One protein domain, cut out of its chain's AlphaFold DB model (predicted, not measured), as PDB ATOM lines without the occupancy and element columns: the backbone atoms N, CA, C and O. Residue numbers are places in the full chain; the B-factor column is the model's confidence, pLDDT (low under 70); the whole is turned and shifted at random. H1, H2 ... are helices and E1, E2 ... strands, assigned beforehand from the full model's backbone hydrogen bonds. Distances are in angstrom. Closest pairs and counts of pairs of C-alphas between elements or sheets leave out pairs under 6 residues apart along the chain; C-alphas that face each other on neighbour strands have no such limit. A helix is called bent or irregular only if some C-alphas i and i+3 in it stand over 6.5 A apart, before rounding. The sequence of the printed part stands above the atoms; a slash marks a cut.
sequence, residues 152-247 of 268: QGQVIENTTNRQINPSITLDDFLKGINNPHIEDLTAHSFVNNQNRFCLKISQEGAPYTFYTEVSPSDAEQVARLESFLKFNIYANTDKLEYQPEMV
ATOM      1  N   GLN A 152     -44.615 -42.995   4.737       94.69
ATOM      2  CA  GLN A 152     -45.250 -43.030   6.056       94.69
ATOM      3  C   GLN A 152     -45.787 -41.653   6.408       94.69
ATOM      4  O   GLN A 152     -45.151 -40.634   6.144       94.69
ATOM      5  N   GLY A 153     -46.958 -41.622   7.026       93.00
ATOM      6  CA  GLY A 153     -47.602 -40.396   7.461       93.00
ATOM      7  C   GLY A 153     -48.650 -40.662   8.527       93.00
ATOM      8  O   GLY A 153     -48.687 -41.716   9.154       93.00
ATOM      9  N   GLN A 154     -49.519 -39.690   8.732       93.50
ATOM     10  CA  GLN A 154     -50.601 -39.704   9.700       93.50
ATOM     11  C   GLN A 154     -51.909 -39.324   9.015       93.50
ATOM     12  O   GLN A 154     -51.920 -38.562   8.048       93.50
ATOM     13  N   VAL A 155     -53.021 -39.837   9.539       92.06
ATOM     14  CA  VAL A 155     -54.360 -39.470   9.059       92.06
ATOM     15  C   VAL A 155     -54.923 -38.374   9.945       92.06
ATOM     16  O   VAL A 155     -55.014 -38.539  11.166       92.06
ATOM     17  N   ILE A 156     -55.324 -37.275   9.319       89.81
ATOM     18  CA  ILE A 156     -55.975 -36.138   9.962       89.81
ATOM     19  C   ILE A 156     -57.428 -36.095   9.489       89.81
ATOM     20  O   ILE A 156     -57.702 -36.160   8.291       89.81
ATOM     21  N   GLU A 157     -58.363 -35.989  10.428       88.69
ATOM     22  CA  GLU A 157     -59.769 -35.725  10.123       88.69
ATOM     23  C   GLU A 157     -59.975 -34.239   9.823       88.69
ATOM     24  O   GLU A 157     -59.684 -33.389  10.664       88.69
ATOM     25  N   ASN A 158     -60.516 -33.911   8.652       83.06
ATOM     26  CA  ASN A 158     -60.655 -32.529   8.186       83.06
ATOM     27  C   ASN A 158     -61.620 -31.703   9.050       83.06
ATOM     28  O   ASN A 158     -61.389 -30.517   9.278       83.06
ATOM     29  N   THR A 159     -62.681 -32.327   9.567       79.56
ATOM     30  CA  THR A 159     -63.729 -31.639  10.342       79.56
ATOM     31  C   THR A 159     -63.252 -31.226  11.733       79.56
ATOM     32  O   THR A 159     -63.615 -30.164  12.232       79.56
ATOM     33  N   THR A 160     -62.450 -32.071  12.379       80.81
ATOM     34  CA  THR A 160     -62.030 -31.885  13.776       80.81
ATOM     35  C   THR A 160     -60.555 -31.504  13.903       80.81
ATOM     36  O   THR A 160     -60.102 -31.191  15.003       80.81
ATOM     37  N   ASN A 161     -59.795 -31.547  12.799       81.25
ATOM     38  CA  ASN A 161     -58.328 -31.518  12.772       81.25
ATOM     39  C   ASN A 161     -57.692 -32.501  13.766       81.25
ATOM     40  O   ASN A 161     -56.574 -32.297  14.246       81.25
ATOM     41  N   ARG A 162     -58.408 -33.579  14.097       84.06
ATOM     42  CA  ARG A 162     -57.934 -34.589  15.029       84.06
ATOM     43  C   ARG A 162     -57.075 -35.594  14.282       84.06
ATOM     44  O   ARG A 162     -57.464 -36.128  13.245       84.06
ATOM     45  N   GLN A 163     -55.913 -35.884  14.848       85.62
ATOM     46  CA  GLN A 163     -55.078 -36.992  14.415       85.62
ATOM     47  C   GLN A 163     -55.765 -38.308  14.802       85.62
ATOM     48  O   GLN A 163     -56.020 -38.555  15.983       85.62
ATOM     49  N   ILE A 164     -56.092 -39.127  13.803       82.75
ATOM     50  CA  ILE A 164     -56.757 -40.420  14.007       82.75
ATOM     51  C   ILE A 164     -55.710 -41.518  14.168       82.75
ATOM     52  O   ILE A 164     -55.766 -42.282  15.125       82.75
ATOM     53  N   ASN A 165     -54.740 -41.562  13.251       79.06
ATOM     54  CA  ASN A 165     -53.697 -42.582  13.228       79.06
ATOM     55  C   ASN A 165     -52.316 -41.923  13.150       79.06
ATOM     56  O   ASN A 165     -52.080 -41.157  12.212       79.06
ATOM     57  N   PRO A 166     -51.408 -42.212  14.101       78.00
ATOM     58  CA  PRO A 166     -50.123 -41.529  14.191       78.00
ATOM     59  C   PRO A 166     -49.067 -42.028  13.206       78.00
ATOM     60  O   PRO A 166     -48.100 -41.318  12.960       78.00
ATOM     61  N   SER A 167     -49.242 -43.226  12.645       87.31
ATOM     62  CA  SER A 167     -48.349 -43.780  11.629       87.31
ATOM     63  C   SER A 167     -49.119 -44.764  10.754       87.31
ATOM     64  O   SER A 167     -49.521 -45.828  11.221       87.31
ATOM     65  N   ILE A 168     -49.319 -44.409   9.493       93.00
ATOM     66  CA  ILE A 168     -49.939 -45.230   8.456       93.00
ATOM     67  C   ILE A 168     -49.126 -45.086   7.165       93.00
ATOM     68  O   ILE A 168     -48.493 -44.050   6.940       93.00
ATOM     69  N   THR A 169     -49.119 -46.114   6.321       93.06
ATOM     70  CA  THR A 169     -48.538 -45.995   4.978       93.06
ATOM     71  C   THR A 169     -49.523 -45.321   4.023       93.06
ATOM     72  O   THR A 169     -50.733 -45.309   4.268       93.06
ATOM     73  N   LEU A 170     -49.024 -44.757   2.924       89.69
ATOM     74  CA  LEU A 170     -49.888 -44.211   1.884       89.69
ATOM     75  C   LEU A 170     -50.807 -45.299   1.302       89.69
ATOM     76  O   LEU A 170     -51.988 -45.039   1.105       89.69
ATOM     77  N   ASP A 171     -50.308 -46.521   1.104       90.75
ATOM     78  CA  ASP A 171     -51.112 -47.669   0.651       90.75
ATOM     79  C   ASP A 171     -52.309 -47.957   1.571       90.75
ATOM     80  O   ASP A 171     -53.448 -48.071   1.116       90.75
ATOM     81  N   ASP A 172     -52.074 -48.010   2.882       90.69
ATOM     82  CA  ASP A 172     -53.134 -48.257   3.861       90.69
ATOM     83  C   ASP A 172     -54.150 -47.105   3.908       90.69
ATOM     84  O   ASP A 172     -55.351 -47.338   4.062       90.69
ATOM     85  N   PHE A 173     -53.692 -45.859   3.733       90.88
ATOM     86  CA  PHE A 173     -54.585 -44.710   3.597       90.88
ATOM     87  C   PHE A 173     -55.467 -44.830   2.351       90.88
ATOM     88  O   PHE A 173     -56.685 -44.701   2.473       90.88
ATOM     89  N   LEU A 174     -54.885 -45.133   1.184       88.62
ATOM     90  CA  LEU A 174     -55.621 -45.299  -0.074       88.62
ATOM     91  C   LEU A 174     -56.671 -46.409   0.030       88.62
ATOM     92  O   LEU A 174     -57.816 -46.210  -0.374       88.62
ATOM     93  N   LYS A 175     -56.327 -47.537   0.660       87.75
ATOM     94  CA  LYS A 175     -57.283 -48.611   0.973       87.75
ATOM     95  C   LYS A 175     -58.419 -48.128   1.872       87.75
ATOM     96  O   LYS A 175     -59.569 -48.504   1.654       87.75
ATOM     97  N   GLY A 176     -58.111 -47.273   2.848       84.81
ATOM     98  CA  GLY A 176     -59.086 -46.678   3.763       84.81
ATOM     99  C   GLY A 176     -60.097 -45.739   3.095       84.81
ATOM    100  O   GLY A 176     -61.219 -45.622   3.583       84.81
ATOM    101  N   ILE A 177     -59.738 -45.120   1.966       85.19
ATOM    102  CA  ILE A 177     -60.614 -44.228   1.184       85.19
ATOM    103  C   ILE A 177     -61.136 -44.878  -0.109       85.19
ATOM    104  O   ILE A 177     -61.491 -44.187  -1.057       85.19
ATOM    105  N   ASN A 178     -61.240 -46.214  -0.128       84.19
ATOM    106  CA  ASN A 178     -61.792 -47.012  -1.234       84.19
ATOM    107  C   ASN A 178     -60.949 -47.011  -2.528       84.19
ATOM    108  O   ASN A 178     -61.496 -47.038  -3.628       84.19
ATOM    109  N   ASN A 179     -59.618 -47.031  -2.395       81.00
ATOM    110  CA  ASN A 179     -58.644 -47.140  -3.493       81.00
ATOM    111  C   ASN A 179     -58.890 -46.153  -4.654       81.00
ATOM    112  O   ASN A 179     -59.044 -46.591  -5.798       81.00
ATOM    113  N   PRO A 180     -58.935 -44.836  -4.393       79.31
ATOM    114  CA  PRO A 180     -59.074 -43.852  -5.453       79.31
ATOM    115  C   PRO A 180     -57.847 -43.876  -6.363       79.31
ATOM    116  O   PRO A 180     -56.746 -44.269  -5.952       79.31
ATOM    117  N   HIS A 181     -58.023 -43.416  -7.599       73.50
ATOM    118  CA  HIS A 181     -56.882 -43.195  -8.471       73.50
ATOM    119  C   HIS A 181     -56.046 -42.033  -7.921       73.50
ATOM    120  O   HIS A 181     -56.571 -41.064  -7.377       73.50
ATOM    121  N   ILE A 182     -54.719 -42.121  -8.044       69.31
ATOM    122  CA  ILE A 182     -53.797 -41.097  -7.513       69.31
ATOM    123  C   ILE A 182     -54.034 -39.730  -8.171       69.31
ATOM    124  O   ILE A 182     -53.788 -38.701  -7.550       69.31
ATOM    125  N   GLU A 183     -54.531 -39.722  -9.406       67.88
ATOM    126  CA  GLU A 183     -54.899 -38.515 -10.152       67.88
ATOM    127  C   GLU A 183     -56.113 -37.774  -9.571       67.88
ATOM    128  O   GLU A 183     -56.212 -36.563  -9.734       67.88
ATOM    129  N   ASP A 184     -56.969 -38.466  -8.813       71.12
ATOM    130  CA  ASP A 184     -58.122 -37.869  -8.126       71.12
ATOM    131  C   ASP A 184     -57.731 -37.226  -6.782       71.12
ATOM    132  O   ASP A 184     -58.562 -36.647  -6.074       71.12
ATOM    133  N   LEU A 185     -56.462 -37.360  -6.382       79.06
ATOM    134  CA  LEU A 185     -55.957 -36.862  -5.112       79.06
ATOM    135  C   LEU A 185     -55.306 -35.498  -5.294       79.06
ATOM    136  O   LEU A 185     -54.360 -35.314  -6.058       79.06
ATOM    137  N   THR A 186     -55.746 -34.542  -4.487       80.88
ATOM    138  CA  THR A 186     -55.088 -33.247  -4.397       80.88
ATOM    139  C   THR A 186     -53.923 -33.344  -3.422       80.88
ATOM    140  O   THR A 186     -54.111 -33.631  -2.237       80.88
ATOM    141  N   ALA A 187     -52.716 -33.082  -3.916       82.44
ATOM    142  CA  ALA A 187     -51.520 -32.973  -3.096       82.44
ATOM    143  C   ALA A 187     -51.148 -31.501  -2.850       82.44
ATOM    144  O   ALA A 187     -51.152 -30.675  -3.764       82.44
ATOM    145  N   HIS A 188     -50.809 -31.181  -1.605       82.00
ATOM    146  CA  HIS A 188     -50.321 -29.877  -1.173       82.00
ATOM    147  C   HIS A 188     -49.022 -30.051  -0.391       82.00
ATOM    148  O   HIS A 188     -49.010 -30.670   0.674       82.00
ATOM    149  N   SER A 189     -47.939 -29.480  -0.904       82.12
ATOM    150  CA  SER A 189     -46.632 -29.468  -0.251       82.12
ATOM    151  C   SER A 189     -46.311 -28.098   0.332       82.12
ATOM    152  O   SER A 189     -46.608 -27.075  -0.282       82.12
ATOM    153  N   PHE A 190     -45.669 -28.072   1.494       78.75
ATOM    154  CA  PHE A 190     -45.113 -26.860   2.092       78.75
ATOM    155  C   PHE A 190     -43.942 -27.216   3.011       78.75
ATOM    156  O   PHE A 190     -43.792 -28.362   3.428       78.75
ATOM    157  N   VAL A 191     -43.116 -26.230   3.350       76.94
ATOM    158  CA  VAL A 191     -42.040 -26.389   4.337       76.94
ATOM    159  C   VAL A 191     -42.494 -25.759   5.646       76.94
ATOM    160  O   VAL A 191     -42.969 -24.623   5.658       76.94
ATOM    161  N   ASN A 192     -42.389 -26.497   6.749       81.38
ATOM    162  CA  ASN A 192     -42.757 -25.968   8.059       81.38
ATOM    163  C   ASN A 192     -41.643 -25.085   8.659       81.38
ATOM    164  O   ASN A 192     -40.511 -25.045   8.180       81.38
ATOM    165  N   ASN A 193     -41.946 -24.410   9.771       81.88
ATOM    166  CA  ASN A 193     -40.999 -23.525  10.471       81.88
ATOM    167  C   ASN A 193     -39.739 -24.244  10.998       81.88
ATOM    168  O   ASN A 193     -38.781 -23.587  11.393       81.88
ATOM    169  N   GLN A 194     -39.737 -25.579  11.025       82.56
ATOM    170  CA  GLN A 194     -38.598 -26.414  11.420       82.56
ATOM    171  C   GLN A 194     -37.786 -26.902  10.211       82.56
ATOM    172  O   GLN A 194     -36.943 -27.786  10.357       82.56
ATOM    173  N   ASN A 195     -38.030 -26.334   9.025       78.12
ATOM    174  CA  ASN A 195     -37.392 -26.710   7.767       78.12
ATOM    175  C   ASN A 195     -37.598 -28.189   7.396       78.12
ATOM    176  O   ASN A 195     -36.716 -28.833   6.828       78.12
ATOM    177  N   ARG A 196     -38.762 -28.744   7.745       77.69
ATOM    178  CA  ARG A 196     -39.177 -30.087   7.341       77.69
ATOM    179  C   ARG A 196     -40.205 -29.993   6.231       77.69
ATOM    180  O   ARG A 196     -41.026 -29.072   6.211       77.69
ATOM    181  N   PHE A 197     -40.144 -30.945   5.310       82.06
ATOM    182  CA  PHE A 197     -41.079 -31.003   4.202       82.06
ATOM    183  C   PHE A 197     -42.375 -31.653   4.666       82.06
ATOM    184  O   PHE A 197     -42.366 -32.761   5.202       82.06
ATOM    185  N   CYS A 198     -43.483 -30.966   4.439       84.06
ATOM    186  CA  CYS A 198     -44.811 -31.429   4.781       84.06
ATOM    187  C   CYS A 198     -45.604 -31.670   3.500       84.06
ATOM    188  O   CYS A 198     -45.720 -30.778   2.658       84.06
ATOM    189  N   LEU A 199     -46.193 -32.854   3.377       87.25
ATOM    190  CA  LEU A 199     -47.080 -33.206   2.272       87.25
ATOM    191  C   LEU A 199     -48.456 -33.564   2.817       87.25
ATOM    192  O   LEU A 199     -48.576 -34.406   3.702       87.25
ATOM    193  N   LYS A 200     -49.491 -32.934   2.265       89.44
ATOM    194  CA  LYS A 200     -50.901 -33.243   2.505       89.44
ATOM    195  C   LYS A 200     -51.503 -33.839   1.245       89.44
ATOM    196  O   LYS A 200     -51.339 -33.260   0.179       89.44
ATOM    197  N   ILE A 201     -52.206 -34.954   1.373       89.44
ATOM    198  CA  ILE A 201     -52.918 -35.619   0.284       89.44
ATOM    199  C   ILE A 201     -54.370 -35.789   0.719       89.44
ATOM    200  O   ILE A 201     -54.649 -36.429   1.736       89.44
ATOM    201  N   SER A 202     -55.287 -35.214  -0.045       87.81
ATOM    202  CA  SER A 202     -56.722 -35.258   0.227       87.81
ATOM    203  C   SER A 202     -57.495 -35.540  -1.050       87.81
ATOM    204  O   SER A 202     -57.158 -35.012  -2.108       87.81
ATOM    205  N   GLN A 203     -58.565 -36.317  -0.942       85.00
ATOM    206  CA  GLN A 203     -59.547 -36.464  -2.009       85.00
ATOM    207  C   GLN A 203     -60.657 -35.426  -1.816       85.00
ATOM    208  O   GLN A 203     -61.078 -35.166  -0.685       85.00
ATOM    209  N   GLU A 204     -61.134 -34.828  -2.905       79.88
ATOM    210  CA  GLU A 204     -62.253 -33.890  -2.839       79.88
ATOM    211  C   GLU A 204     -63.491 -34.575  -2.231       79.88
ATOM    212  O   GLU A 204     -63.866 -35.681  -2.616       79.88
ATOM    213  N   GLY A 205     -64.093 -33.944  -1.221       77.25
ATOM    214  CA  GLY A 205     -65.244 -34.494  -0.497       77.25
ATOM    215  C   GLY A 205     -64.925 -35.578   0.544       77.25
ATOM    216  O   GLY A 205     -65.829 -35.975   1.280       77.25
ATOM    217  N   ALA A 206     -63.672 -36.030   0.674       82.56
ATOM    218  CA  ALA A 206     -63.299 -36.996   1.705       82.56
ATOM    219  C   ALA A 206     -63.062 -36.320   3.075       82.56
ATOM    220  O   ALA A 206     -62.438 -35.255   3.160       82.56
ATOM    221  N   PRO A 207     -63.498 -36.946   4.186       85.56
ATOM    222  CA  PRO A 207     -63.307 -36.397   5.531       85.56
ATOM    223  C   PRO A 207     -61.879 -36.581   6.066       85.56
ATOM    224  O   PRO A 207     -61.557 -36.044   7.126       85.56
ATOM    225  N   TYR A 208     -61.022 -37.324   5.361       88.69
ATOM    226  CA  TYR A 208     -59.686 -37.701   5.815       88.69
ATOM    227  C   TYR A 208     -58.601 -37.174   4.877       88.69
ATOM    228  O   TYR A 208     -58.710 -37.280   3.657       88.69
ATOM    229  N   THR A 209     -57.524 -36.668   5.471       91.00
ATOM    230  CA  THR A 209     -56.322 -36.210   4.774       91.00
ATOM    231  C   THR A 209     -55.121 -36.989   5.284       91.00
ATOM    232  O   THR A 209     -54.906 -37.100   6.493       91.00
ATOM    233  N   PHE A 210     -54.311 -37.499   4.364       93.00
ATOM    234  CA  PHE A 210     -53.001 -38.040   4.685       93.00
ATOM    235  C   PHE A 210     -52.001 -36.894   4.805       93.00
ATOM    236  O   PHE A 210     -51.918 -36.035   3.930       93.00
ATOM    237  N   TYR A 211     -51.238 -36.869   5.888       92.94
ATOM    238  CA  TYR A 211     -50.196 -35.883   6.135       92.94
ATOM    239  C   TYR A 211     -48.881 -36.598   6.409       92.94
ATOM    240  O   TYR A 211     -48.843 -37.488   7.251       92.94
ATOM    241  N   THR A 212     -47.788 -36.188   5.777       92.38
ATOM    242  CA  THR A 212     -46.455 -36.697   6.110       92.38
ATOM    243  C   THR A 212     -45.465 -35.579   6.423       92.38
ATOM    244  O   THR A 212     -45.421 -34.552   5.746       92.38
ATOM    245  N   GLU A 213     -44.764 -35.808   7.535       90.81
ATOM    246  CA  GLU A 213     -43.603 -35.133   8.118       90.81
ATOM    247  C   GLU A 213     -42.245 -35.660   7.635       90.81
ATOM    248  O   GLU A 213     -41.755 -36.584   8.281       90.81
ATOM    249  N   VAL A 214     -41.597 -35.121   6.598       87.75
ATOM    250  CA  VAL A 214     -40.284 -35.641   6.160       87.75
ATOM    251  C   VAL A 214     -39.140 -34.739   6.624       87.75
ATOM    252  O   VAL A 214     -39.002 -33.583   6.209       87.75
ATOM    253  N   SER A 215     -38.294 -35.291   7.496       85.12
ATOM    254  CA  SER A 215     -37.030 -34.670   7.900       85.12
ATOM    255  C   SER A 215     -35.958 -34.913   6.832       85.12
ATOM    256  O   SER A 215     -35.821 -36.049   6.382       85.12
ATOM    257  N   PRO A 216     -35.116 -33.919   6.491       78.44
ATOM    258  CA  PRO A 216     -34.014 -34.113   5.542       78.44
ATOM    259  C   PRO A 216     -32.967 -35.132   6.022       78.44
ATOM    260  O   PRO A 216     -32.181 -35.637   5.229       78.44
ATOM    261  N   SER A 217     -32.945 -35.444   7.322       85.38
ATOM    262  CA  SER A 217     -32.068 -36.467   7.899       85.38
ATOM    263  C   SER A 217     -32.540 -37.905   7.649       85.38
ATOM    264  O   SER A 217     -31.761 -38.833   7.847       85.38
ATOM    265  N   ASP A 218     -33.809 -38.105   7.282       86.19
ATOM    266  CA  ASP A 218     -34.392 -39.427   7.045       86.19
ATOM    267  C   ASP A 218     -34.291 -39.781   5.557       86.19
ATOM    268  O   ASP A 218     -35.204 -39.539   4.768       86.19
ATOM    269  N   ALA A 219     -33.144 -40.344   5.171       84.75
ATOM    270  CA  ALA A 219     -32.856 -40.683   3.780       84.75
ATOM    271  C   ALA A 219     -33.893 -41.640   3.162       84.75
ATOM    272  O   ALA A 219     -34.127 -41.596   1.954       84.75
ATOM    273  N   GLU A 220     -34.527 -42.495   3.970       88.69
ATOM    274  CA  GLU A 220     -35.509 -43.453   3.477       88.69
ATOM    275  C   GLU A 220     -36.850 -42.773   3.181       88.69
ATOM    276  O   GLU A 220     -37.396 -42.953   2.091       88.69
ATOM    277  N   GLN A 221     -37.357 -41.937   4.094       86.81
ATOM    278  CA  GLN A 221     -38.569 -41.149   3.835       86.81
ATOM    279  C   GLN A 221     -38.364 -40.122   2.722       86.81
ATOM    280  O   GLN A 221     -39.273 -39.918   1.919       86.81
ATOM    281  N   VAL A 222     -37.171 -39.529   2.616       82.06
ATOM    282  CA  VAL A 222     -36.818 -38.641   1.500       82.06
ATOM    283  C   VAL A 222     -36.907 -39.391   0.172       82.06
ATOM    284  O   VAL A 222     -37.584 -38.916  -0.733       82.06
ATOM    285  N   ALA A 223     -36.333 -40.593   0.062       79.75
ATOM    286  CA  ALA A 223     -36.422 -41.386  -1.167       79.75
ATOM    287  C   ALA A 223     -37.873 -41.760  -1.530       79.75
ATOM    288  O   ALA A 223     -38.254 -41.727  -2.700       79.75
ATOM    289  N   ARG A 224     -38.709 -42.088  -0.535       88.12
ATOM    290  CA  ARG A 224     -40.138 -42.392  -0.741       88.12
ATOM    291  C   ARG A 224     -40.926 -41.163  -1.187       88.12
ATOM    292  O   ARG A 224     -41.758 -41.258  -2.090       88.12
ATOM    293  N   LEU A 225     -40.635 -40.010  -0.589       85.00
ATOM    294  CA  LEU A 225     -41.216 -38.729  -0.967       85.00
ATOM    295  C   LEU A 225     -40.791 -38.326  -2.383       85.00
ATOM    296  O   LEU A 225     -41.630 -37.896  -3.169       85.00
ATOM    297  N   GLU A 226     -39.520 -38.504  -2.737       79.50
ATOM    298  CA  GLU A 226     -39.033 -38.277  -4.097       79.50
ATOM    299  C   GLU A 226     -39.762 -39.163  -5.104       79.50
ATOM    300  O   GLU A 226     -40.173 -38.673  -6.153       79.50
ATOM    301  N   SER A 227     -39.965 -40.450  -4.802       80.12
ATOM    302  CA  SER A 227     -40.755 -41.330  -5.666       80.12
ATOM    303  C   SER A 227     -42.211 -40.852  -5.780       80.12
ATOM    304  O   SER A 227     -42.739 -40.815  -6.890       80.12
ATOM    305  N   PHE A 228     -42.843 -40.402  -4.686       83.00
ATOM    306  CA  PHE A 228     -44.178 -39.786  -4.738       83.00
ATOM    307  C   PHE A 228     -44.202 -38.561  -5.655       83.00
ATOM    308  O   PHE A 228     -45.061 -38.464  -6.531       83.00
ATOM    309  N   LEU A 229     -43.240 -37.650  -5.502       79.50
ATOM    310  CA  LEU A 229     -43.135 -36.466  -6.346       79.50
ATOM    311  C   LEU A 229     -42.884 -36.860  -7.803       79.50
ATOM    312  O   LEU A 229     -43.584 -36.361  -8.664       79.50
ATOM    313  N   LYS A 230     -42.009 -37.818  -8.124       72.88
ATOM    314  CA  LYS A 230     -41.805 -38.285  -9.515       72.88
ATOM    315  C   LYS A 230     -43.099 -38.761 -10.181       72.88
ATOM    316  O   LYS A 230     -43.307 -38.499 -11.364       72.88
ATOM    317  N   PHE A 231     -43.978 -39.425  -9.431       69.44
ATOM    318  CA  PHE A 231     -45.290 -39.844  -9.930       69.44
ATOM    319  C   PHE A 231     -46.295 -38.686 -10.017       69.44
ATOM    320  O   PHE A 231     -47.063 -38.619 -10.978       69.44
ATOM    321  N   ASN A 232     -46.270 -37.764  -9.051       65.56
ATOM    322  CA  ASN A 232     -47.242 -36.678  -8.900       65.56
ATOM    323  C   ASN A 232     -46.820 -35.357  -9.589       65.56
ATOM    324  O   ASN A 232     -47.640 -34.466  -9.785       65.56
ATOM    325  N   ILE A 233     -45.565 -35.226 -10.031       54.31
ATOM    326  CA  ILE A 233     -45.024 -34.050 -10.736       54.31
ATOM    327  C   ILE A 233     -45.809 -33.781 -12.018       54.31
ATOM    328  O   ILE A 233     -45.925 -32.633 -12.392       54.31
ATOM    329  N   TYR A 234     -46.461 -34.774 -12.624       45.91
ATOM    330  CA  TYR A 234     -47.357 -34.538 -13.762       45.91
ATOM    331  C   TYR A 234     -48.729 -33.948 -13.409       45.91
ATOM    332  O   TYR A 234     -49.369 -33.381 -14.285       45.91
ATOM    333  N   ALA A 235     -49.194 -34.096 -12.167       41.69
ATOM    334  CA  ALA A 235     -50.440 -33.489 -11.689       41.69
ATOM    335  C   ALA A 235     -50.194 -32.147 -10.968       41.69
ATOM    336  O   ALA A 235     -51.124 -31.370 -10.772       41.69
ATOM    337  N   ASN A 236     -48.942 -31.865 -10.580       37.09
ATOM    338  CA  ASN A 236     -48.535 -30.651  -9.865       37.09
ATOM    339  C   ASN A 236     -47.512 -29.775 -10.613       37.09
ATOM    340  O   ASN A 236     -47.098 -28.762 -10.047       37.09
ATOM    341  N   THR A 237     -47.107 -30.107 -11.847       42.19
ATOM    342  CA  THR A 237     -46.253 -29.243 -12.691       42.19
ATOM    343  C   THR A 237     -46.840 -27.837 -12.784       42.19
ATOM    344  O   THR A 237     -46.146 -26.872 -12.480       42.19
ATOM    345  N   ASP A 238     -48.158 -27.742 -12.977       38.12
ATOM    346  CA  ASP A 238     -48.912 -26.483 -12.999       38.12
ATOM    347  C   ASP A 238     -48.856 -25.681 -11.686       38.12
ATOM    348  O   ASP A 238     -49.246 -24.522 -11.675       38.12
ATOM    349  N   LYS A 239     -48.426 -26.259 -10.555       37.84
ATOM    350  CA  LYS A 239     -48.290 -25.553  -9.261       37.84
ATOM    351  C   LYS A 239     -46.834 -25.277  -8.883       37.84
ATOM    352  O   LYS A 239     -46.571 -24.266  -8.235       37.84
ATOM    353  N   LEU A 240     -45.901 -26.148  -9.278       36.22
ATOM    354  CA  LEU A 240     -44.461 -25.972  -9.051       36.22
ATOM    355  C   LEU A 240     -43.860 -24.906  -9.982       36.22
ATOM    356  O   LEU A 240     -42.985 -24.161  -9.545       36.22
ATOM    357  N   GLU A 241     -44.389 -24.752 -11.200       36.25
ATOM    358  CA  GLU A 241     -43.970 -23.704 -12.148       36.25
ATOM    359  C   GLU A 241     -44.269 -22.275 -11.651       36.25
ATOM    360  O   GLU A 241     -43.559 -21.336 -12.005       36.25
ATOM    361  N   TYR A 242     -45.252 -22.087 -10.760       38.19
ATOM    362  CA  TYR A 242     -45.560 -20.773 -10.175       38.19
ATOM    363  C   TYR A 242     -44.778 -20.464  -8.884       38.19
ATOM    364  O   TYR A 242     -44.913 -19.360  -8.351       38.19
ATOM    365  N   GLN A 243     -43.971 -21.401  -8.358       40.91
ATOM    366  CA  GLN A 243     -43.183 -21.219  -7.123       40.91
ATOM    367  C   GLN A 243     -41.775 -21.859  -7.212       40.91
ATOM    368  O   GLN A 243     -41.463 -22.790  -6.460       40.91
ATOM    369  N   PRO A 244     -40.884 -21.341  -8.082       40.94
ATOM    370  CA  PRO A 244     -39.558 -21.918  -8.351       40.94
ATOM    371  C   PRO A 244     -38.613 -21.961  -7.133       40.94
ATOM    372  O   PRO A 244     -37.729 -22.814  -7.057       40.94
ATOM    373  N   GLU A 245     -38.837 -21.116  -6.121       47.34
ATOM    374  CA  GLU A 245     -38.040 -21.077  -4.882       47.34
ATOM    375  C   GLU A 245     -38.087 -22.386  -4.064       47.34
ATOM    376  O   GLU A 245     -37.243 -22.611  -3.189       47.34
ATOM    377  N   MET A 246     -39.068 -23.259  -4.325       43.84
ATOM    378  CA  MET A 246     -39.187 -24.561  -3.664       43.84
ATOM    379  C   MET A 246     -38.293 -25.647  -4.269       43.84
ATOM    380  O   MET A 246     -38.061 -26.641  -3.597       43.84
ATOM    381  N   VAL A 247     -37.757 -25.485  -5.483       44.12
ATOM    382  CA  VAL A 247     -36.896 -26.505  -6.122       44.12
ATOM    383  C   VAL A 247     -35.422 -26.295  -5.753       44.12
ATOM    384  O   VAL A 247     -34.722 -27.245  -5.389       44.12
TER     385      VAL A 247
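This is residues 152 to 247 of the 268 residues of an uncharacterized protein of Legionella septentrionalis (UniProt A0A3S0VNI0). One strongly twisted sheet of five strands has two helices over one face, with no named helix over the other: the long H2 runs across the strands toward the E3 edge, and the sheet curls round the short H1. The 96 printed residues run E1 E2 H1 E3 E4 E5 H2; the sheet order is E2 E1 E5 E4 E3, all antiparallel. The class is mixed, helices and strands, in two layers. The whole is compact, radius of gyration of the C-alphas 13.2 A, spanning 33 by 27 by 23 A.

E1, residues 152 to 157, begins at C-alpha 152 (-45.250, -43.030, 6.056) and is 16.8 A long. E2, 163 to 169, is 14.6 A; H1, 170 to 176, is 9.7 A. E3, 185 to 191, is 19.8 A; E4, 197 to 203, is 20.2 A; E5, 208 to 214, is 19.5 A. H2, 219 to 240, is 22.7 A and ends at C-alpha 240 (-44.461, -25.972, -9.051). H2 has a kink of 90 degrees near residue 234 and is irregular: C-alphas 235 and 238 are 7.3 A apart.

E3, E4 and E5 form a meander, each strand the antiparallel neighbour of the one before. N 188 and O 200 are 2.8 A apart, N 201 and O 210 2.8 A, N 154 and O 211 2.7 A, N 153 and O 168 2.9 A, all within hydrogen-bond range. H1 and H2 are on the same face but apart. The closest C-alphas of H1 and E1 are Leu 170 and Gln 152, 6.3 A. H2's height over the sheet is 9.2 A; its closest C-alphas with E5 are Gln 221 and Val 214, 6.2 A. Every O i to N i+4 pair is within range in H1, 14 of 18 in H2.

The C-alphas of Asn 178 and Glu 245, the two farthest apart, are 35.4 A apart. The printed part has no cut and no long link. pLDDT is under 70 at residues 182 to 183 and 231 to 247.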